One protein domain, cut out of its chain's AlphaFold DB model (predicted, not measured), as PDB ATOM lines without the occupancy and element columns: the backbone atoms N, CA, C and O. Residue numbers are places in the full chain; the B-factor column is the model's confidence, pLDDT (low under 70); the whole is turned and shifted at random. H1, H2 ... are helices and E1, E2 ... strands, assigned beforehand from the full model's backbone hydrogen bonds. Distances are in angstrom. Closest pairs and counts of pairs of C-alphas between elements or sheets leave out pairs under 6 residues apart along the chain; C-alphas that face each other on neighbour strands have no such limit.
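What this domain is: This is residues 34 to 191 of the 205 residues of an uncharacterized protein of Pseudomonas fluorescens (UniProt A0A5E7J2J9). Two strongly twisted sheets lie partly face to face as a sandwich, their strands nearly aligned: E1 to E4 make the smaller sheet and E5 to E10 the larger, whose hairpin of E9 and E10 reaches beyond the smaller one. The short helices H1 and H2 pack on the larger sheet, and H3 packs on H1. The printed part has 158 residues, with ten named strands and three named helices in the order E1 to E8, H1, E9, E10, H2, H3; the class is mixed, helices and strands. The smaller sheet runs E1 E2 E3 E4, the larger is branched at E7, and neighbours in both are antiparallel. The whole is compact, with a radius of gyration of the C-alphas of 16.8 A, and its outline is flat, 52 by 48 by 25 A.

How they stand to each other: E1 (residues 34 to 41), E2 (44 to 51), E3 (67 to 73) and E4 (80 to 84) form a meander, each strand the antiparallel neighbour of the one before. N 41 and O 44 are 2.8 A apart between E1 and E2, N 47 and O 71 2.8 A between E2 and E3, and N 72 and O 80 2.8 A between E3 and E4. E5 (92 to 100), E6 (109 to 116), E7 (124 to 137) and E8 (140 to 143) form a second meander, with N 95 and O 113 at 2.9 A, N 112 and O 132 at 2.9 A, and N 135 and O 142 at 2.9 A. The sheets' facing parts are 9.0 A centre to centre; the closest C-alphas of E4 and E8, those of Val 82 and Val 142, are 6.1 A apart. H1 (145 to 151) is on the larger sheet, over E7 at a height of 5.7 A, its closest C-alphas Thr 148 and Ser 132 at 4.9 A. E9 (153 to 158) lies on the same side of E7 as E8, with N 129 and O 154 at 2.7 A; E10 (164 to 166) forms a hairpin with E9, N 165 and O 157 at 2.9 A. H2 (173 to 180) is on this sheet at a height of 8.8 A. H3 (183 to 190) touches H1, the C-alphas of Val 189 and Arg 147 being 6.4 A apart, at a shallow tilt of 15 degrees, opposite ways. Each O i to N i+4 pair is within hydrogen-bond range in H2 and H3, and 2 of 3 in H1.

Where its parts are: E1 begins at C-alpha 34 (-50.147, 44.208, 79.914) and bends by 56 degrees at residue 37. E7 is longest, 36.1 A; E5 spans 23.2 A and E6 22.5 A. H3 ends at C-alpha 190 (-50.589, 37.494, 113.896).

The domain as a whole: The C-alphas farthest apart, of Ser 76 and Gln 161, are 56.9 A apart. The printed part has no cut, and the link from E2 to E3 is long, 15 residues. Mean pLDDT of the printed part is 89.1; residues 54 to 64, 124 and 191 are under 70.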
ATOM      1  N   GLU A  34     -50.397  45.027  78.725       93.75
ATOM      2  CA  GLU A  34     -50.147  44.208  79.914       93.75
ATOM      3  C   GLU A  34     -48.794  44.560  80.551       93.75
ATOM      4  O   GLU A  34     -47.814  44.851  79.858       93.75
ATOM      5  N   ALA A  35     -48.755  44.570  81.882       95.06
ATOM      6  CA  ALA A  35     -47.549  44.817  82.671       95.06
ATOM      7  C   ALA A  35     -46.875  43.522  83.146       95.06
ATOM      8  O   ALA A  35     -45.696  43.540  83.495       95.06
ATOM      9  N   TYR A  36     -47.621  42.417  83.166       96.25
ATOM     10  CA  TYR A  36     -47.171  41.083  83.547       96.25
ATOM     11  C   TYR A  36     -48.187  40.044  83.065       96.25
ATOM     12  O   TYR A  36     -49.351  40.389  82.852       96.25
ATOM     13  N   ASN A  37     -47.766  38.781  82.961       94.69
ATOM     14  CA  ASN A  37     -48.688  37.679  82.691       94.69
ATOM     15  C   ASN A  37     -49.753  37.604  83.790       94.69
ATOM     16  O   ASN A  37     -49.460  37.813  84.969       94.69
ATOM     17  N   PHE A  38     -50.985  37.277  83.422       93.94
ATOM     18  CA  PHE A  38     -52.029  37.079  84.416       93.94
ATOM     19  C   PHE A  38     -51.799  35.807  85.235       93.94
ATOM     20  O   PHE A  38     -51.141  34.865  84.787       93.94
ATOM     21  N   LEU A  39     -52.380  35.774  86.432       95.00
ATOM     22  CA  LEU A  39     -52.449  34.571  87.257       95.00
ATOM     23  C   LEU A  39     -53.910  34.186  87.482       95.00
ATOM     24  O   LEU A  39     -54.747  35.053  87.722       95.00
ATOM     25  N   ASP A  40     -54.212  32.891  87.421       92.12
ATOM     26  CA  ASP A  40     -55.529  32.362  87.775       92.12
ATOM     27  C   ASP A  40     -55.577  32.024  89.271       92.12
ATOM     28  O   ASP A  40     -54.738  31.285  89.788       92.12
ATOM     29  N   VAL A  41     -56.559  32.593  89.965       88.75
ATOM     30  CA  VAL A  41     -56.851  32.395  91.384       88.75
ATOM     31  C   VAL A  41     -58.235  31.755  91.485       88.75
ATOM     32  O   VAL A  41     -59.235  32.441  91.699       88.75
ATOM     33  N   HIS A  42     -58.309  30.434  91.326       87.00
ATOM     34  CA  HIS A  42     -59.570  29.686  91.418       87.00
ATOM     35  C   HIS A  42     -60.671  30.230  90.486       87.00
ATOM     36  O   HIS A  42     -61.824  30.382  90.889       87.00
ATOM     37  N   GLY A  43     -60.315  30.539  89.238       88.12
ATOM     38  CA  GLY A  43     -61.227  31.092  88.236       88.12
ATOM     39  C   GLY A  43     -61.370  32.617  88.265       88.12
ATOM     40  O   GLY A  43     -62.053  33.170  87.401       88.12
ATOM     41  N   ILE A  44     -60.715  33.309  89.207       91.81
ATOM     42  CA  ILE A  44     -60.541  34.766  89.178       91.81
ATOM     43  C   ILE A  44     -59.169  35.079  88.589       91.81
ATOM     44  O   ILE A  44     -58.147  34.692  89.150       91.81
ATOM     45  N   LYS A  45     -59.111  35.835  87.497       93.81
ATOM     46  CA  LYS A  45     -57.843  36.225  86.873       93.81
ATOM     47  C   LYS A  45     -57.330  37.523  87.472       93.81
ATOM     48  O   LYS A  45     -58.041  38.525  87.489       93.81
ATOM     49  N   ALA A  46     -56.092  37.501  87.941       96.25
ATOM     50  CA  ALA A  46     -55.320  38.660  88.354       96.25
ATOM     51  C   ALA A  46     -54.588  39.235  87.131       96.25
ATOM     52  O   ALA A  46     -53.572  38.690  86.705       96.25
ATOM     53  N   CYS A  47     -55.116  40.315  86.555       96.19
ATOM     54  CA  CYS A  47     -54.574  40.971  85.368       96.19
ATOM     55  C   CYS A  47     -53.752  42.208  85.746       96.19
ATOM     56  O   CYS A  47     -54.272  43.125  86.385       96.19
ATOM     57  N   PHE A  48     -52.500  42.280  85.295       97.19
ATOM     58  CA  PHE A  48     -51.630  43.437  85.507       97.19
ATOM     59  C   PHE A  48     -51.585  44.277  84.240       97.19
ATOM     60  O   PHE A  48     -51.138  43.806  83.195       97.19
ATOM     61  N   ALA A  49     -52.015  45.530  84.322       95.81
ATOM     62  CA  ALA A  49     -52.046  46.425  83.175       95.81
ATOM     63  C   ALA A  49     -51.301  47.718  83.487       95.81
ATOM     64  O   ALA A  49     -51.405  48.254  84.592       95.81
ATOM     65  N   TYR A  50     -50.585  48.240  82.492       94.38
ATOM     66  CA  TYR A  50     -50.179  49.636  82.543       94.38
ATOM     67  C   TYR A  50     -51.430  50.516  82.480       94.38
ATOM     68  O   TYR A  50     -52.399  50.183  81.797       94.38
ATOM     69  N   THR A  51     -51.432  51.633  83.196       91.38
ATOM     70  CA  THR A  51     -52.565  52.558  83.267       91.38
ATOM     71  C   THR A  51     -52.080  53.995  83.158       91.38
ATOM     72  O   THR A  51     -51.035  54.378  83.686       91.38
ATOM     73  N   ARG A  52     -52.846  54.826  82.444       87.19
ATOM     74  CA  ARG A  52     -52.513  56.245  82.302       87.19
ATOM     75  C   ARG A  52     -52.768  56.954  83.625       87.19
ATOM     76  O   ARG A  52     -53.914  57.035  84.065       87.19
ATOM     77  N   VAL A  53     -51.728  57.531  84.217       76.81
ATOM     78  CA  VAL A  53     -51.859  58.290  85.465       76.81
ATOM     79  C   VAL A  53     -52.367  59.696  85.151       76.81
ATOM     80  O   VAL A  53     -51.678  60.507  84.528       76.81
ATOM     81  N   SER A  54     -53.589  60.016  85.579       60.59
ATOM     82  CA  SER A  54     -54.114  61.377  85.479       60.59
ATOM     83  C   SER A  54     -53.600  62.221  86.647       60.59
ATOM     84  O   SER A  54     -54.186  62.227  87.730       60.59
ATOM     85  N   VAL A  55     -52.527  62.982  86.439       53.03
ATOM     86  CA  VAL A  55     -52.223  64.095  87.347       53.03
ATOM     87  C   VAL A  55     -53.269  65.176  87.069       53.03
ATOM     88  O   VAL A  55     -53.391  65.619  85.928       53.03
ATOM     89  N   LYS A  56     -54.048  65.594  88.079       46.41
ATOM     90  CA  LYS A  56     -54.990  66.730  87.992       46.41
ATOM     91  C   LYS A  56     -54.232  68.055  87.803       46.41
ATOM     92  O   LYS A  56     -54.242  68.905  88.679       46.41
ATOM     93  N   ASN A  57     -53.581  68.225  86.660       41.47
ATOM     94  CA  ASN A  57     -53.074  69.494  86.168       41.47
ATOM     95  C   ASN A  57     -53.642  69.691  84.757       41.47
ATOM     96  O   ASN A  57     -53.185  69.087  83.791       41.47
ATOM     97  N   GLU A  58     -54.688  70.512  84.676       41.75
ATOM     98  CA  GLU A  58     -55.019  71.315  83.490       41.75
ATOM     99  C   GLU A  58     -55.134  70.562  82.148       41.75
ATOM    100  O   GLU A  58     -54.558  70.955  81.135       41.75
ATOM    101  N   GLY A  59     -55.919  69.482  82.108       44.66
ATOM    102  CA  GLY A  59     -56.478  68.969  80.847       44.66
ATOM    103  C   GLY A  59     -55.491  68.323  79.865       44.66
ATOM    104  O   GLY A  59     -55.887  68.007  78.743       44.66
ATOM    105  N   LYS A  60     -54.236  68.074  80.259       45.88
ATOM    106  CA  LYS A  60     -53.280  67.286  79.470       45.88
ATOM    107  C   LYS A  60     -53.037  65.930  80.124       45.88
ATOM    108  O   LYS A  60     -52.235  65.796  81.043       45.88
ATOM    109  N   TYR A  61     -53.714  64.908  79.605       48.44
ATOM    110  CA  TYR A  61     -53.372  63.514  79.876       48.44
ATOM    111  C   TYR A  61     -52.071  63.174  79.153       48.44
ATOM    112  O   TYR A  61     -52.091  62.863  77.967       48.44
ATOM    113  N   SER A  62     -50.947  63.301  79.846       50.34
ATOM    114  CA  SER A  62     -49.744  62.485  79.657       50.34
ATOM    115  C   SER A  62     -48.625  63.090  80.494       50.34
ATOM    116  O   SER A  62     -48.144  64.192  80.217       50.34
ATOM    117  N   ARG A  63     -48.186  62.351  81.507       57.16
ATOM    118  CA  ARG A  63     -46.763  62.292  81.805       57.16
ATOM    119  C   ARG A  63     -46.405  60.822  81.770       57.16
ATOM    120  O   ARG A  63     -46.697  60.099  82.711       57.16
ATOM    121  N   ASP A  64     -45.858  60.408  80.632       64.69
ATOM    122  CA  ASP A  64     -44.972  59.250  80.562       64.69
ATOM    123  C   ASP A  64     -44.023  59.329  81.773       64.69
ATOM    124  O   ASP A  64     -43.430  60.398  81.995       64.69
ATOM    125  N   PRO A  65     -43.955  58.284  82.609       82.19
ATOM    126  CA  PRO A  65     -44.433  56.916  82.365       82.19
ATOM    127  C   PRO A  65     -45.802  56.555  82.936       82.19
ATOM    128  O   PRO A  65     -46.265  57.134  83.913       82.19
ATOM    129  N   ASP A  66     -46.435  55.553  82.324       89.94
ATOM    130  CA  ASP A  66     -47.668  54.938  82.825       89.94
ATOM    131  C   ASP A  66     -47.442  54.279  84.199       89.94
ATOM    132  O   ASP A  66     -46.359  53.769  84.501       89.94
ATOM    133  N   GLY A  67     -48.492  54.268  85.018       93.25
ATOM    134  CA  GLY A  67     -48.558  53.494  86.253       93.25
ATOM    135  C   GLY A  67     -48.900  52.036  85.960       93.25
ATOM    136  O   GLY A  67     -49.099  51.654  84.808       93.25
ATOM    137  N   ILE A  68     -48.977  51.213  87.004       96.44
ATOM    138  CA  ILE A  68     -49.431  49.825  86.895       96.44
ATOM    139  C   ILE A  68     -50.593  49.627  87.860       96.44
ATOM    140  O   ILE A  68     -50.556  50.099  88.998       96.44
ATOM    141  N   SER A  69     -51.606  48.892  87.418       97.44
ATOM    142  CA  SER A  69     -52.759  48.522  88.231       97.44
ATOM    143  C   SER A  69     -53.055  47.029  88.091       97.44
ATOM    144  O   SER A  69     -52.865  46.433  87.028       97.44
ATOM    145  N   LEU A  70     -53.528  46.427  89.180       97.94
ATOM    146  CA  LEU A  70     -54.063  45.073  89.233       97.94
ATOM    147  C   LEU A  70     -55.584  45.121  89.104       97.94
ATOM    148  O   LEU A  70     -56.258  45.832  89.855       97.94
ATOM    149  N   TYR A  71     -56.114  44.295  88.213       96.38
ATOM    150  CA  TYR A  71     -57.539  44.070  88.031       96.38
ATOM    151  C   TYR A  71     -57.891  42.612  88.311       96.38
ATOM    152  O   TYR A  71     -57.101  41.713  88.024       96.38
ATOM    153  N   SER A  72     -59.089  42.374  88.834       95.06
ATOM    154  CA  SER A  72     -59.697  41.049  88.871       95.06
ATOM    155  C   SER A  72     -60.673  40.892  87.712       95.06
ATOM    156  O   SER A  72     -61.503  41.772  87.457       95.06
ATOM    157  N   VAL A  73     -60.590  39.761  87.017       92.94
ATOM    158  CA  VAL A  73     -61.491  39.401  85.919       92.94
ATOM    159  C   VAL A  73     -62.122  38.051  86.215       92.94
ATOM    160  O   VAL A  73     -61.429  37.064  86.446       92.94
ATOM    161  N   ILE A  74     -63.449  38.020  86.191       89.94
ATOM    162  CA  ILE A  74     -64.258  36.805  86.275       89.94
ATOM    163  C   ILE A  74     -65.006  36.703  84.951       89.94
ATOM    164  O   ILE A  74     -65.446  37.717  84.406       89.94
ATOM    165  N   SER A  75     -65.123  35.493  84.408       82.62
ATOM    166  CA  SER A  75     -65.798  35.266  83.130       82.62
ATOM    167  C   SER A  75     -67.185  35.913  83.112       82.62
ATOM    168  O   SER A  75     -68.010  35.641  83.980       82.62
ATOM    169  N   SER A  76     -67.466  36.700  82.070       75.88
ATOM    170  CA  SER A  76     -68.732  37.433  81.869       75.88
ATOM    171  C   SER A  76     -68.927  38.693  82.726       75.88
ATOM    172  O   SER A  76     -69.995  39.299  82.657       75.88
ATOM    173  N   GLU A  77     -67.916  39.129  83.484       82.88
ATOM    174  CA  GLU A  77     -67.937  40.397  84.219       82.88
ATOM    175  C   GLU A  77     -66.933  41.410  83.659       82.88
ATOM    176  O   GLU A  77     -65.907  41.059  83.077       82.88
ATOM    177  N   ASN A  78     -67.215  42.698  83.878       88.81
ATOM    178  CA  ASN A  78     -66.243  43.749  83.593       88.81
ATOM    179  C   ASN A  78     -65.044  43.642  84.555       88.81
ATOM    180  O   ASN A  78     -65.262  43.407  85.750       88.81
ATOM    181  N   PRO A  79     -63.805  43.885  84.082       92.88
ATOM    182  CA  PRO A  79     -62.625  43.957  84.939       92.88
ATOM    183  C   PRO A  79     -62.822  44.939  86.099       92.88
ATOM    184  O   PRO A  79     -63.223  46.088  85.893       92.88
ATOM    185  N   LYS A  80     -62.522  44.503  87.325       93.69
ATOM    186  CA  LYS A  80     -62.635  45.329  88.536       93.69
ATOM    187  C   LYS A  80     -61.247  45.728  89.010       93.69
ATOM    188  O   LYS A  80     -60.384  44.872  89.162       93.69
ATOM    189  N   LEU A  81     -61.025  47.020  89.248       95.56
ATOM    190  CA  LEU A  81     -59.772  47.503  89.827       95.56
ATOM    191  C   LEU A  81     -59.623  46.955  91.253       95.56
ATOM    192  O   LEU A  81     -60.493  47.174  92.095       95.56
ATOM    193  N   VAL A  82     -58.512  46.271  91.516       96.81
ATOM    194  CA  VAL A  82     -58.159  45.727  92.835       96.81
ATOM    195  C   VAL A  82     -57.170  46.648  93.530       96.81
ATOM    196  O   VAL A  82     -57.315  46.943  94.717       96.81
ATOM    197  N   TYR A  83     -56.141  47.083  92.801       97.38
ATOM    198  CA  TYR A  83     -55.051  47.855  93.374       97.38
ATOM    199  C   TYR A  83     -54.336  48.697  92.322       97.38
ATOM    200  O   TYR A  83     -54.066  48.229  91.220       97.38
ATOM    201  N   GLU A  84     -54.000  49.932  92.675       96.38
ATOM    202  CA  GLU A  84     -53.054  50.757  91.927       96.38
ATOM    203  C   GLU A  84     -51.706  50.654  92.632       96.38
ATOM    204  O   GLU A  84     -51.598  50.970  93.820       96.38
ATOM    205  N   PHE A  85     -50.687  50.179  91.921       96.56
ATOM    206  CA  PHE A  85     -49.359  50.057  92.501       96.56
ATOM    207  C   PHE A  85     -48.775  51.446  92.787       96.56
ATOM    208  O   PHE A  85     -49.138  52.417  92.112       96.56
ATOM    209  N   PRO A  86     -47.860  51.568  93.771       93.81
ATOM    210  CA  PRO A  86     -47.188  52.832  94.039       93.81
ATOM    211  C   PRO A  86     -46.598  53.417  92.752       93.81
ATOM    212  O   PRO A  86     -46.096  52.673  91.919       93.81
ATOM    213  N   TYR A  87     -46.654  54.737  92.588       90.62
ATOM    214  CA  TYR A  87     -46.162  55.415  91.392       90.62
ATOM    215  C   TYR A  87     -45.355  56.647  91.789       90.62
ATOM    216  O   TYR A  87     -45.859  57.542  92.470       90.62
ATOM    217  N   ALA A  88     -44.097  56.691  91.356       86.19
ATOM    218  CA  ALA A  88     -43.152  57.753  91.698       86.19
ATOM    219  C   ALA A  88     -42.899  58.739  90.540       86.19
ATOM    220  O   ALA A  88     -41.946  59.516  90.590       86.19
ATOM    221  N   GLY A  89     -43.733  58.732  89.491       87.56
ATOM    222  CA  GLY A  89     -43.486  59.546  88.292       87.56
ATOM    223  C   GLY A  89     -42.395  58.979  87.379       87.56
ATOM    224  O   GLY A  89     -41.840  59.709  86.562       87.56
ATOM    225  N   THR A  90     -42.051  57.705  87.555       89.75
ATOM    226  CA  THR A  90     -40.939  57.003  86.906       89.75
ATOM    227  C   THR A  90     -41.369  55.609  86.456       89.75
ATOM    228  O   THR A  90     -42.425  55.119  86.861       89.75
ATOM    229  N   ALA A  91     -40.599  54.999  85.550       91.62
ATOM    230  CA  ALA A  91     -41.032  53.780  84.884       91.62
ATOM    231  C   ALA A  91     -41.115  52.626  85.888       91.62
ATOM    232  O   ALA A  91     -40.188  52.403  86.673       91.62
ATOM    233  N   GLY A  92     -42.238  51.909  85.849       94.69
ATOM    234  CA  GLY A  92     -42.510  50.752  86.694       94.69
ATOM    235  C   GLY A  92     -42.542  49.439  85.914       94.69
ATOM    236  O   GLY A  92     -42.786  49.415  84.702       94.69
ATOM    237  N   ALA A  93     -42.326  48.335  86.623       97.31
ATOM    238  CA  ALA A  93     -42.508  46.976  86.129       97.31
ATOM    239  C   ALA A  93     -42.884  46.034  87.279       97.31
ATOM    240  O   ALA A  93     -42.325  46.129  88.374       97.31
ATOM    241  N   ILE A  94     -43.785  45.087  87.019       98.31
ATOM    242  CA  ILE A  94     -43.926  43.915  87.885       98.31
ATOM    243  C   ILE A  94     -42.757  42.987  87.565       98.31
ATOM    244  O   ILE A  94     -42.595  42.561  86.422       98.31
ATOM    245  N   THR A  95     -41.900  42.731  88.548       98.12
ATOM    246  CA  THR A  95     -40.728  41.867  88.361       98.12
ATOM    247  C   THR A  95     -41.028  40.418  88.679       98.12
ATOM    248  O   THR A  95     -40.355  39.547  88.140       98.12
ATOM    249  N   ASP A  96     -42.014  40.168  89.541       98.44
ATOM    250  CA  ASP A  96     -42.476  38.824  89.859       98.44
ATOM    251  C   ASP A  96     -43.887  38.852  90.460       98.44
ATOM    252  O   ASP A  96     -44.284  39.839  91.089       98.44
ATOM    253  N   ALA A  97     -44.629  37.762  90.293       98.38
ATOM    254  CA  ALA A  97     -45.907  37.538  90.949       98.38
ATOM    255  C   ALA A  97     -46.129  36.035  91.163       98.38
ATOM    256  O   ALA A  97     -46.085  35.257  90.212       98.38
ATOM    257  N   PHE A  98     -46.372  35.630  92.408       97.81
ATOM    258  CA  PHE A  98     -46.425  34.221  92.801       97.81
ATOM    259  C   PHE A  98     -47.316  34.010  94.029       97.81
ATOM    260  O   PHE A  98     -47.559  34.925  94.817       97.81
ATOM    261  N   PHE A  99     -47.805  32.784  94.196       96.56
ATOM    262  CA  PHE A  99     -48.598  32.388  95.356       96.56
ATOM    263  C   PHE A  99     -47.706  31.839  96.459       96.56
ATOM    264  O   PHE A  99     -46.806  31.051  96.178       96.56
ATOM    265  N   LEU A 100     -47.981  32.222  97.707       95.75
ATOM    266  CA  LEU A 100     -47.385  31.579  98.875       95.75
ATOM    267  C   LEU A 100     -48.436  31.206  99.919       95.75
ATOM    268  O   LEU A 100     -49.329  32.013 100.214       95.75
ATOM    269  N   PRO A 101     -48.287  30.040 100.570       92.44
ATOM    270  CA  PRO A 101     -49.012  29.745 101.789       92.44
ATOM    271  C   PRO A 101     -48.517  30.659 102.911       92.44
ATOM    272  O   PRO A 101     -47.318  30.874 103.101       92.44
ATOM    273  N   VAL A 102     -49.453  31.183 103.698       89.88
ATOM    274  CA  VAL A 102     -49.137  32.075 104.811       89.88
ATOM    275  C   VAL A 102     -49.806  31.565 106.075       89.88
ATOM    276  O   VAL A 102     -51.010  31.323 106.095       89.88
ATOM    277  N   ALA A 103     -49.047  31.420 107.161       83.75
ATOM    278  CA  ALA A 103     -49.615  30.940 108.414       83.75
ATOM    279  C   ALA A 103     -50.768  31.846 108.897       83.75
ATOM    280  O   ALA A 103     -50.710  33.083 108.846       83.75
ATOM    281  N   GLY A 104     -51.852  31.194 109.322       80.00
ATOM    282  CA  GLY A 104     -53.102  31.844 109.718       80.00
ATOM    283  C   GLY A 104     -53.987  32.320 108.559       80.00
ATOM    284  O   GLY A 104     -55.056  32.870 108.826       80.00
ATOM    285  N   ALA A 105     -53.581  32.131 107.299       84.62
ATOM    286  CA  ALA A 105     -54.450  32.298 106.137       84.62
ATOM    287  C   ALA A 105     -55.135  30.970 105.780       84.62
ATOM    288  O   ALA A 105     -54.551  29.903 105.950       84.62
ATOM    289  N   ALA A 106     -56.376  31.045 105.296       82.19
ATOM    290  CA  ALA A 106     -57.115  29.867 104.837       82.19
ATOM    291  C   ALA A 106     -56.638  29.373 103.463       82.19
ATOM    292  O   ALA A 106     -56.763  28.194 103.150       82.19
ATOM    293  N   GLU A 107     -56.101  30.283 102.653       87.44
ATOM    294  CA  GLU A 107     -55.708  30.057 101.266       87.44
ATOM    295  C   GLU A 107     -54.356  30.715 101.002       87.44
ATOM    296  O   GLU A 107     -53.922  31.594 101.760       87.44
ATOM    297  N   GLU A 108     -53.697  30.292  99.924       92.62
ATOM    298  CA  GLU A 108     -52.493  30.957  99.440       92.62
ATOM    299  C   GLU A 108     -52.793  32.414  99.077       92.62
ATOM    300  O   GLU A 108     -53.881  32.768  98.615       92.62
ATOM    301  N   MET A 109     -51.813  33.277  99.318       95.62
ATOM    302  CA  MET A 109     -51.894  34.696  98.997       95.62
ATOM    303  C   MET A 109     -51.009  34.985  97.793       95.62
ATOM    304  O   MET A 109     -49.929  34.414  97.665       95.62
ATOM    305  N   LEU A 110     -51.463  35.888  96.932       97.81
ATOM    306  CA  LEU A 110     -50.690  36.379  95.800       97.81
ATOM    307  C   LEU A 110     -49.748  37.484  96.281       97.81
ATOM    308  O   LEU A 110     -50.191  38.512  96.791       97.81
ATOM    309  N   PHE A 111     -48.453  37.278  96.095       98.50
ATOM    310  CA  PHE A 111     -47.409  38.264  96.326       98.50
ATOM    311  C   PHE A 111     -46.984  38.837  94.984       98.50
ATOM    312  O   PHE A 111     -46.766  38.093  94.034       98.50
ATOM    313  N   VAL A 112     -46.869  40.159  94.910       98.75
ATOM    314  CA  VAL A 112     -46.486  40.867  93.689       98.75
ATOM    315  C   VAL A 112     -45.316  41.778  94.002       98.75
ATOM    316  O   VAL A 112     -45.450  42.687  94.823       98.75
ATOM    317  N   ILE A 113     -44.185  41.547  93.341       98.75
ATOM    318  CA  ILE A 113     -42.996  42.387  93.447       98.75
ATOM    319  C   ILE A 113     -43.072  43.445  92.352       98.75
ATOM    320  O   ILE A 113     -42.998  43.146  91.159       98.75
ATOM    321  N   HIS A 114     -43.229  44.695  92.769       98.44
ATOM    322  CA  HIS A 114     -43.267  45.852  91.891       98.44
ATOM    323  C   HIS A 114     -41.978  46.659  92.036       98.44
ATOM    324  O   HIS A 114     -41.590  47.027  93.145       98.44
ATOM    325  N   ARG A 115     -41.334  46.956  90.908       97.25
ATOM    326  CA  ARG A 115     -40.130  47.778  90.800       97.25
ATOM    327  C   ARG A 115     -40.469  49.091  90.103       97.25
ATOM    328  O   ARG A 115     -41.104  49.077  89.057       97.25
ATOM    329  N   MET A 116     -39.930  50.195  90.600       94.88
ATOM    330  CA  MET A 116     -39.919  51.502  89.944       94.88
ATOM    331  C   MET A 116     -38.498  52.049  89.870       94.88
ATOM    332  O   MET A 116     -37.694  51.825  90.772       94.88
ATOM    333  N   GLU A 117     -38.175  52.808  88.833       93.19
ATOM    334  CA  GLU A 117     -36.948  53.610  88.841       93.19
ATOM    335  C   GLU A 117     -37.019  54.677  89.945       93.19
ATOM    336  O   GLU A 117     -38.070  55.279  90.169       93.19
ATOM    337  N   ALA A 118     -35.918  54.940  90.651       89.31
ATOM    338  CA  ALA A 118     -35.906  56.029  91.622       89.31
ATOM    339  C   ALA A 118     -35.978  57.393  90.914       89.31
ATOM    340  O   ALA A 118     -35.245  57.622  89.944       89.31
ATOM    341  N   PRO A 119     -36.813  58.333  91.394       86.75
ATOM    342  CA  PRO A 119     -36.739  59.715  90.950       86.75
ATOM    343  C   PRO A 119     -35.338  60.280  91.191       86.75
ATOM    344  O   PRO A 119     -34.731  60.037  92.230       86.75
ATOM    345  N   ARG A 120     -34.848  61.117  90.270       82.56
ATOM    346  CA  ARG A 120     -33.508  61.734  90.375       82.56
ATOM    347  C   ARG A 120     -33.294  62.569  91.643       82.56
ATOM    348  O   ARG A 120     -32.159  62.888  91.965       82.56
ATOM    349  N   SER A 121     -34.373  62.985  92.300       81.19
ATOM    350  CA  SER A 121     -34.346  63.783  93.526       81.19
ATOM    351  C   SER A 121     -34.263  62.952  94.808       81.19
ATOM    352  O   SER A 121     -34.265  63.540  95.885       81.19
ATOM    353  N   TRP A 122     -34.275  61.621  94.724       81.69
ATOM    354  CA  TRP A 122     -34.242  60.744  95.893       81.69
ATOM    355  C   TRP A 122     -32.821  60.249  96.152       81.69
ATOM    356  O   TRP A 122     -32.088  59.941  95.216       81.69
ATOM    357  N   ASP A 123     -32.476  60.068  97.426       72.56
ATOM    358  CA  ASP A 123     -31.166  59.555  97.864       72.56
ATOM    359  C   ASP A 123     -30.983  58.038  97.613       72.56
ATOM    360  O   ASP A 123     -30.035  57.413  98.093       72.56
ATOM    361  N   SER A 124     -31.907  57.410  96.877       68.56
ATOM    362  CA  SER A 124     -31.806  56.009  96.461       68.56
ATOM    363  C   SER A 124     -30.868  55.884  95.262       68.56
ATOM    364  O   SER A 124     -31.030  56.583  94.265       68.56
ATOM    365  N   VAL A 125     -29.915  54.953  95.321       75.69
ATOM    366  CA  VAL A 125     -28.963  54.720  94.212       75.69
ATOM    367  C   VAL A 125     -29.479  53.761  93.151       75.69
ATOM    368  O   VAL A 125     -28.837  53.561  92.121       75.69
ATOM    369  N   GLY A 126     -30.622  53.134  93.404       84.38
ATOM    370  CA  GLY A 126     -31.189  52.117  92.539       84.38
ATOM    371  C   GLY A 126     -32.701  52.190  92.492       84.38
ATOM    372  O   GLY A 126     -33.323  53.141  92.951       84.38
ATOM    373  N   ASN A 127     -33.294  51.152  91.919       93.44
ATOM    374  CA  ASN A 127     -34.740  51.044  91.834       93.44
ATOM    375  C   ASN A 127     -35.380  50.948  93.223       93.44
ATOM    376  O   ASN A 127     -34.801  50.384  94.155       93.44
ATOM    377  N   ILE A 128     -36.598  51.461  93.312       95.00
ATOM    378  CA  ILE A 128     -37.478  51.335  94.462       95.00
ATOM    379  C   ILE A 128     -38.350  50.103  94.237       95.00
ATOM    380  O   ILE A 128     -38.835  49.871  93.132       95.00
ATOM    381  N   TYR A 129     -38.565  49.328  95.283       97.06
ATOM    382  CA  TYR A 129     -39.346  48.108  95.273       97.06
ATOM    383  C   TYR A 129     -40.463  48.183  96.305       97.06
ATOM    384  O   TYR A 129     -40.348  48.844  97.339       97.06
ATOM    385  N   ASN A 130     -41.541  47.471  96.016       96.62
ATOM    386  CA  ASN A 130     -42.600  47.155  96.954       96.62
ATOM    387  C   ASN A 130     -43.055  45.713  96.726       96.62
ATOM    388  O   ASN A 130     -43.047  45.225  95.594       96.62
ATOM    389  N   VAL A 131     -43.508  45.065  97.797       98.56
ATOM    390  CA  VAL A 131     -44.230  43.798  97.711       98.56
ATOM    391  C   VAL A 131     -45.663  44.014  98.170       98.56
ATOM    392  O   VAL A 131     -45.921  44.359  99.325       98.56
ATOM    393  N   SER A 132     -46.599  43.805  97.252       98.50
ATOM    394  CA  SER A 132     -48.032  43.857  97.521       98.50
ATOM    395  C   SER A 132     -48.570  42.456  97.769       98.50
ATOM    396  O   SER A 132     -48.222  41.521  97.052       98.50
ATOM    397  N   VAL A 133     -49.424  42.312  98.783       97.75
ATOM    398  CA  VAL A 133     -50.033  41.031  99.159       97.75
ATOM    399  C   VAL A 133     -51.527  41.097  98.897       97.75
ATOM    400  O   VAL A 133     -52.231  41.915  99.487       97.75
ATOM    401  N   ILE A 134     -52.013  40.231  98.019       97.62
ATOM    402  CA  ILE A 134     -53.406  40.147  97.599       97.62
ATOM    403  C   ILE A 134     -53.974  38.828  98.112       97.62
ATOM    404  O   ILE A 134     -53.394  37.760  97.911       97.62
ATOM    405  N   ARG A 135     -55.117  38.894  98.789       95.00
ATOM    406  CA  ARG A 135     -55.846  37.714  99.262       95.00
ATOM    407  C   ARG A 135     -57.156  37.572  98.507       95.00
ATOM    408  O   ARG A 135     -57.732  38.568  98.063       95.00
ATOM    409  N   ARG A 136     -57.652  36.342  98.427       93.31
ATOM    410  CA  ARG A 136     -59.026  36.093  98.007       93.31
ATOM    411  C   ARG A 136     -59.989  36.344  99.170       93.31
ATOM    412  O   ARG A 136     -59.686  36.055 100.329       93.31
ATOM    413  N   GLU A 137     -61.149  36.904  98.864       91.12
ATOM    414  CA  GLU A 137     -62.286  37.027  99.772       91.12
ATOM    415  C   GLU A 137     -63.569  36.694  99.014       91.12
ATOM    416  O   GLU A 137     -64.084  37.517  98.260       91.12
ATOM    417  N   GLY A 138     -64.057  35.460  99.178       87.56
ATOM    418  CA  GLY A 138     -65.131  34.934  98.334       87.56
ATOM    419  C   GLY A 138     -64.705  34.944  96.867       87.56
ATOM    420  O   GLY A 138     -63.666  34.379  96.531       87.56
ATOM    421  N   ASP A 139     -65.468  35.654  96.039       86.25
ATOM    422  CA  ASP A 139     -65.217  35.800  94.602       86.25
ATOM    423  C   ASP A 139     -64.450  37.094  94.261       86.25
ATOM    424  O   ASP A 139     -64.511  37.593  93.141       86.25
ATOM    425  N   ALA A 140     -63.745  37.694  95.224       89.94
ATOM    426  CA  ALA A 140     -62.994  38.932  95.022       89.94
ATOM    427  C   ALA A 140     -61.513  38.789  95.381       89.94
ATOM    428  O   ALA A 140     -61.138  38.043  96.287       89.94
ATOM    429  N   LEU A 141     -60.674  39.574  94.705       95.50
ATOM    430  CA  LEU A 141     -59.296  39.831  95.115       95.50
ATOM    431  C   LEU A 141     -59.246  41.149  95.880       95.50
ATOM    432  O   LEU A 141     -59.817  42.147  95.441       95.50
ATOM    433  N   VAL A 142     -58.555  41.159  97.017       96.19
ATOM    434  CA  VAL A 142     -58.428  42.343  97.872       96.19
ATOM    435  C   VAL A 142     -57.005  42.481  98.403       96.19
ATOM    436  O   VAL A 142     -56.356  41.494  98.754       96.19
ATOM    437  N   LEU A 143     -56.519  43.718  98.492       97.00
ATOM    438  CA  LEU A 143     -55.222  44.021  99.093       97.00
ATOM    439  C   LEU A 143     -55.240  43.717 100.599       97.00
ATOM    440  O   LEU A 143     -56.043  44.270 101.354       97.00
ATOM    441  N   ASP A 144     -54.305  42.895 101.068       95.31
ATOM    442  CA  ASP A 144     -54.007  42.754 102.490       95.31
ATOM    443  C   ASP A 144     -53.054  43.878 102.914       95.31
ATOM    444  O   ASP A 144     -51.829  43.783 102.795       95.31
ATOM    445  N   GLN A 145     -53.631  44.976 103.409       94.00
ATOM    446  CA  GLN A 145     -52.871  46.156 103.833       94.00
ATOM    447  C   GLN A 145     -51.845  45.834 104.923       94.00
ATOM    448  O   GLN A 145     -50.749  46.393 104.923       94.00
ATOM    449  N   LYS A 146     -52.179  44.934 105.856       92.50
ATOM    450  CA  LYS A 146     -51.310  44.619 106.993       92.50
ATOM    451  C   LYS A 146     -50.055  43.893 106.520       92.50
ATOM    452  O   LYS A 146     -48.953  44.259 106.920       92.50
ATOM    453  N   ARG A 147     -50.224  42.884 105.663       94.50
ATOM    454  CA  ARG A 147     -49.111  42.097 105.117       94.50
ATOM    455  C   ARG A 147     -48.314  42.879 104.082       94.50
ATOM    456  O   ARG A 147     -47.097  42.813 104.108       94.50
ATOM    457  N   THR A 148     -48.975  43.687 103.255       96.62
ATOM    458  CA  THR A 148     -48.302  44.608 102.321       96.62
ATOM    459  C   THR A 148     -47.405  45.598 103.068       96.62
ATOM    460  O   THR A 148     -46.249  45.794 102.703       96.62
ATOM    461  N   ARG A 149     -47.890  46.171 104.180       95.19
ATOM    462  CA  ARG A 149     -47.122  47.130 104.988       95.19
ATOM    463  C   ARG A 149     -45.850  46.538 105.602       95.19
ATOM    464  O   ARG A 149     -44.926  47.294 105.868       95.19
ATOM    465  N   PHE A 150     -45.784  45.226 105.827       95.56
ATOM    466  CA  PHE A 150     -44.572  44.589 106.350       95.56
ATOM    467  C   PHE A 150     -43.358  44.806 105.437       95.56
ATOM    468  O   PHE A 150     -42.250  45.014 105.923       95.56
ATOM    469  N   PHE A 151     -43.568  44.740 104.121       96.69
ATOM    470  CA  PHE A 151     -42.488  44.856 103.142       96.69
ATOM    471  C   PHE A 151     -42.087  46.306 102.876       96.69
ATOM    472  O   PHE A 151     -40.952  46.557 102.475       96.69
ATOM    473  N   ASP A 152     -43.011  47.234 103.131       93.62
ATOM    474  CA  ASP A 152     -42.863  48.670 102.902       93.62
ATOM    475  C   ASP A 152     -42.435  49.010 101.455       93.62
ATOM    476  O   ASP A 152     -42.361  48.151 100.568       93.62
ATOM    477  N   LEU A 153     -42.225  50.292 101.185       93.88
ATOM    478  CA  LEU A 153     -41.614  50.796  99.962       93.88
ATOM    479  C   LEU A 153     -40.140  51.115 100.238       93.88
ATOM    480  O   LEU A 153     -39.841  51.859 101.170       93.88
ATOM    481  N   GLY A 154     -39.207  50.618  99.424       93.44
ATOM    482  CA  GLY A 154     -37.793  50.915  99.658       93.44
ATOM    483  C   GLY A 154     -36.857  50.581  98.508       93.44
ATOM    484  O   GLY A 154     -37.188  49.827  97.601       93.44
ATOM    485  N   GLY A 155     -35.665  51.165  98.545       93.81
ATOM    486  CA  GLY A 155     -34.586  50.918  97.595       93.81
ATOM    487  C   GLY A 155     -33.243  50.868  98.312       93.81
ATOM    488  O   GLY A 155     -33.165  51.072  99.524       93.81
ATOM    489  N   ASP A 156     -32.183  50.593  97.561       94.12
ATOM    490  CA  ASP A 156     -30.826  50.636  98.107       94.12
ATOM    491  C   ASP A 156     -30.389  52.084  98.317       94.12
ATOM    492  O   ASP A 156     -30.632  52.946  97.464       94.12
ATOM    493  N   THR A 157     -29.702  52.344  99.426       91.50
ATOM    494  CA  THR A 157     -29.168  53.670  99.750       91.50
ATOM    495  C   THR A 157     -27.669  53.610 100.012       91.50
ATOM    496  O   THR A 157     -27.094  52.558 100.319       91.50
ATOM    497  N   VAL A 158     -27.023  54.761  99.841       89.50
ATOM    498  CA  VAL A 158     -25.593  54.957 100.088       89.50
ATOM    499  C   VAL A 158     -25.363  56.172 100.979       89.50
ATOM    500  O   VAL A 158     -26.243  57.013 101.140       89.50
ATOM    501  N   ASP A 159     -24.172  56.275 101.563       88.94
ATOM    502  CA  ASP A 159     -23.707  57.500 102.210       88.94
ATOM    503  C   ASP A 159     -23.152  58.515 101.193       88.94
ATOM    504  O   ASP A 159     -23.037  58.245  99.997       88.94
ATOM    505  N   GLY A 160     -22.738  59.693 101.671       86.19
ATOM    506  CA  GLY A 160     -22.135  60.732 100.826       86.19
ATOM    507  C   GLY A 160     -20.817  60.337 100.136       86.19
ATOM    508  O   GLY A 160     -20.312  61.108  99.325       86.19
ATOM    509  N   GLN A 161     -20.248  59.166 100.444       89.56
ATOM    510  CA  GLN A 161     -19.067  58.598  99.779       89.56
ATOM    511  C   GLN A 161     -19.448  57.510  98.760       89.56
ATOM    512  O   GLN A 161     -18.566  56.896  98.161       89.56
ATOM    513  N   GLY A 162     -20.746  57.251  98.561       86.31
ATOM    514  CA  GLY A 162     -21.252  56.214  97.666       86.31
ATOM    515  C   GLY A 162     -21.181  54.798  98.245       86.31
ATOM    516  O   GLY A 162     -21.372  53.831  97.507       86.31
ATOM    517  N   ARG A 163     -20.907  54.635  99.546       90.19
ATOM    518  CA  ARG A 163     -20.866  53.314 100.193       90.19
ATOM    519  C   ARG A 163     -22.272  52.896 100.592       90.19
ATOM    520  O   ARG A 163     -22.989  53.697 101.181       90.19
ATOM    521  N   SER A 164     -22.650  51.648 100.314       90.81
ATOM    522  CA  SER A 164     -23.970  51.123 100.686       90.81
ATOM    523  C   SER A 164     -24.215  51.251 102.191       90.81
ATOM    524  O   SER A 164     -23.410  50.787 103.001       90.81
ATOM    525  N   THR A 165     -25.323  51.894 102.550       91.19
ATOM    526  CA  THR A 165     -25.797  52.054 103.932       91.19
ATOM    527  C   THR A 165     -27.010  51.181 104.216       91.19
ATOM    528  O   THR A 165     -27.219  50.778 105.358       91.19
ATOM    529  N   TYR A 166     -27.781  50.841 103.182       92.12
ATOM    530  CA  TYR A 166     -28.904  49.920 103.270       92.12
ATOM    531  C   TYR A 166     -29.130  49.208 101.936       92.12
ATOM    532  O   TYR A 166     -28.976  49.796 100.862       92.12
ATOM    533  N   VAL A 167     -29.521  47.936 102.022       93.56
ATOM    534  CA  VAL A 167     -29.939  47.118 100.883       93.56
ATOM    535  C   VAL A 167     -31.374  46.683 101.122       93.56
ATOM    536  O   VAL A 167     -31.656  46.000 102.109       93.56
ATOM    537  N   TYR A 168     -32.277  47.054 100.215       95.56
ATOM    538  CA  TYR A 168     -33.662  46.615 100.300       95.56
ATOM    539  C   TYR A 168     -33.743  45.099 100.042       95.56
ATOM    540  O   TYR A 168     -33.261  44.638  99.001       95.56
ATOM    541  N   PRO A 169     -34.325  44.307 100.960       96.25
ATOM    542  CA  PRO A 169     -34.190  42.853 100.914       96.25
ATOM    543  C   PRO A 169     -35.202  42.158  99.992       96.25
ATOM    544  O   PRO A 169     -34.954  41.037  99.571       96.25
ATOM    545  N   TYR A 170     -36.335  42.780  99.656       97.62
ATOM    546  CA  TYR A 170     -37.481  42.074  99.062       97.62
ATOM    547  C   TYR A 170     -37.582  42.259  97.540       97.62
ATOM    548  O   TYR A 170     -38.597  42.720  97.023       97.62
ATOM    549  N   LYS A 171     -36.499  41.952  96.819       97.19
ATOM    550  CA  LYS A 171     -36.394  42.187  95.362       97.19
ATOM    551  C   LYS A 171     -36.735  40.976  94.497       97.19
ATOM    552  O   LYS A 171     -36.918  41.127  93.293       97.19
ATOM    553  N   ASP A 172     -36.788  39.795  95.100       98.12
ATOM    554  CA  ASP A 172     -37.031  38.525  94.423       98.12
ATOM    555  C   ASP A 172     -37.909  37.600  95.273       98.12
ATOM    556  O   ASP A 172     -38.047  37.782  96.489       98.12
ATOM    557  N   GLN A 173     -38.502  36.601  94.613       98.38
ATOM    558  CA  GLN A 173     -39.392  35.628  95.239       98.38
ATOM    559  C   GLN A 173     -38.750  34.941  96.449       98.38
ATOM    560  O   GLN A 173     -39.359  34.881  97.515       98.38
ATOM    561  N   LYS A 174     -37.502  34.478  96.327       98.44
ATOM    562  CA  LYS A 174     -36.808  33.743  97.396       98.44
ATOM    563  C   LYS A 174     -36.668  34.582  98.668       98.44
ATOM    564  O   LYS A 174     -36.818  34.073  99.781       98.44
ATOM    565  N   SER A 175     -36.370  35.865  98.521       98.25
ATOM    566  CA  SER A 175     -36.221  36.783  99.647       98.25
ATOM    567  C   SER A 175     -37.567  37.096 100.305       98.25
ATOM    568  O   SER A 175     -37.640  37.205 101.531       98.25
ATOM    569  N   VAL A 176     -38.649  37.169  99.523       98.50
ATOM    570  CA  VAL A 176     -40.021  37.291 100.044       98.50
ATOM    571  C   VAL A 176     -40.445  36.022 100.784       98.50
ATOM    572  O   VAL A 176     -40.941  36.119 101.905       98.50
ATOM    573  N   GLU A 177     -40.196  34.840 100.224       98.06
ATOM    574  CA  GLU A 177     -40.455  33.546 100.871       98.06
ATOM    575  C   GLU A 177     -39.755  33.444 102.228       98.06
ATOM    576  O   GLU A 177     -40.383  33.121 103.242       98.06
ATOM    577  N   ALA A 178     -38.465  33.787 102.270       97.62
ATOM    578  CA  ALA A 178     -37.687  33.799 103.504       97.62
ATOM    579  C   ALA A 178     -38.270  34.774 104.541       97.62
ATOM    580  O   ALA A 178     -38.344  34.450 105.729       97.62
ATOM    581  N   ALA A 179     -38.720  35.952 104.101       97.12
ATOM    582  CA  ALA A 179     -39.339  36.941 104.971       97.12
ATOM    583  C   ALA A 179     -40.682  36.454 105.534       97.12
ATOM    584  O   ALA A 179     -40.898  36.539 106.743       97.12
ATOM    585  N   VAL A 180     -41.550  35.879 104.696       96.62
ATOM    586  CA  VAL A 180     -42.850  35.313 105.098       96.62
ATOM    587  C   VAL A 180     -42.673  34.165 106.096       96.62
ATOM    588  O   VAL A 180     -43.430  34.058 107.065       96.62
ATOM    589  N   GLY A 181     -41.645  33.335 105.909       94.44
ATOM    590  CA  GLY A 181     -41.281  32.266 106.842       94.44
ATOM    591  C   GLY A 181     -40.646  32.748 108.153       94.44
ATOM    592  O   GLY A 181     -40.469  31.950 109.073       94.44
ATOM    593  N   SER A 182     -40.299  34.033 108.273       95.06
ATOM    594  CA  SER A 182     -39.583  34.549 109.441       95.06
ATOM    595  C   SER A 182     -40.489  34.719 110.672       95.06
ATOM    596  O   SER A 182     -41.650  35.122 110.543       95.06
ATOM    597  N   PRO A 183     -39.960  34.529 111.899       93.31
ATOM    598  CA  PRO A 183     -40.704  34.814 113.126       93.31
ATOM    599  C   PRO A 183     -41.214  36.258 113.208       93.31
ATOM    600  O   PRO A 183     -42.295  36.497 113.735       93.31
ATOM    601  N   LEU A 184     -40.461  37.222 112.667       92.00
ATOM    602  CA  LEU A 184     -40.846  38.634 112.681       92.00
ATOM    603  C   LEU A 184     -42.122  38.875 111.871       92.00
ATOM    604  O   LEU A 184     -43.041  39.534 112.362       92.00
ATOM    605  N   PHE A 185     -42.200  38.312 110.662       93.00
ATOM    606  CA  PHE A 185     -43.410  38.384 109.849       93.00
ATOM    607  C   PHE A 185     -44.585  37.771 110.594       93.00
ATOM    608  O   PHE A 185     -45.625  38.412 110.715       93.00
ATOM    609  N   GLN A 186     -44.398  36.585 111.179       89.69
ATOM    610  CA  GLN A 186     -45.451  35.905 111.930       89.69
ATOM    611  C   GLN A 186     -45.945  36.718 113.129       89.69
ATOM    612  O   GLN A 186     -47.154  36.840 113.314       89.69
ATOM    613  N   THR A 187     -45.053  37.341 113.896       87.69
ATOM    614  CA  THR A 187     -45.437  38.216 115.013       87.69
ATOM    615  C   THR A 187     -46.252  39.407 114.519       87.69
ATOM    616  O   THR A 187     -47.387  39.603 114.957       87.69
ATOM    617  N   ILE A 188     -45.729  40.152 113.540       82.94
ATOM    618  CA  ILE A 188     -46.380  41.364 113.031       82.94
ATOM    619  C   ILE A 188     -47.758  41.034 112.460       82.94
ATOM    620  O   ILE A 188     -48.735  41.723 112.750       82.94
ATOM    621  N   VAL A 189     -47.884  39.958 111.683       83.31
ATOM    622  CA  VAL A 189     -49.140  39.618 110.998       83.31
ATOM    623  C   VAL A 189     -50.156  38.930 111.911       83.31
ATOM    624  O   VAL A 189     -51.357  39.144 111.724       83.31
ATOM    625  N   THR A 190     -49.714  38.217 112.951       75.94
ATOM    626  CA  THR A 190     -50.589  37.494 113.896       75.94
ATOM    627  C   THR A 190     -51.116  38.374 115.024       75.94
ATOM    628  O   THR A 190     -52.090  37.993 115.667       75.94
ATOM    629  N   GLU A 191     -50.574  39.580 115.236       61.25
ATOM    630  CA  GLU A 191     -51.151  40.531 116.194       61.25
ATOM    631  C   GLU A 191     -52.621  40.858 115.853       61.25
ATOM    632  O   GLU A 191     -52.942  41.723 115.030       61.25
TER     633      GLU A 191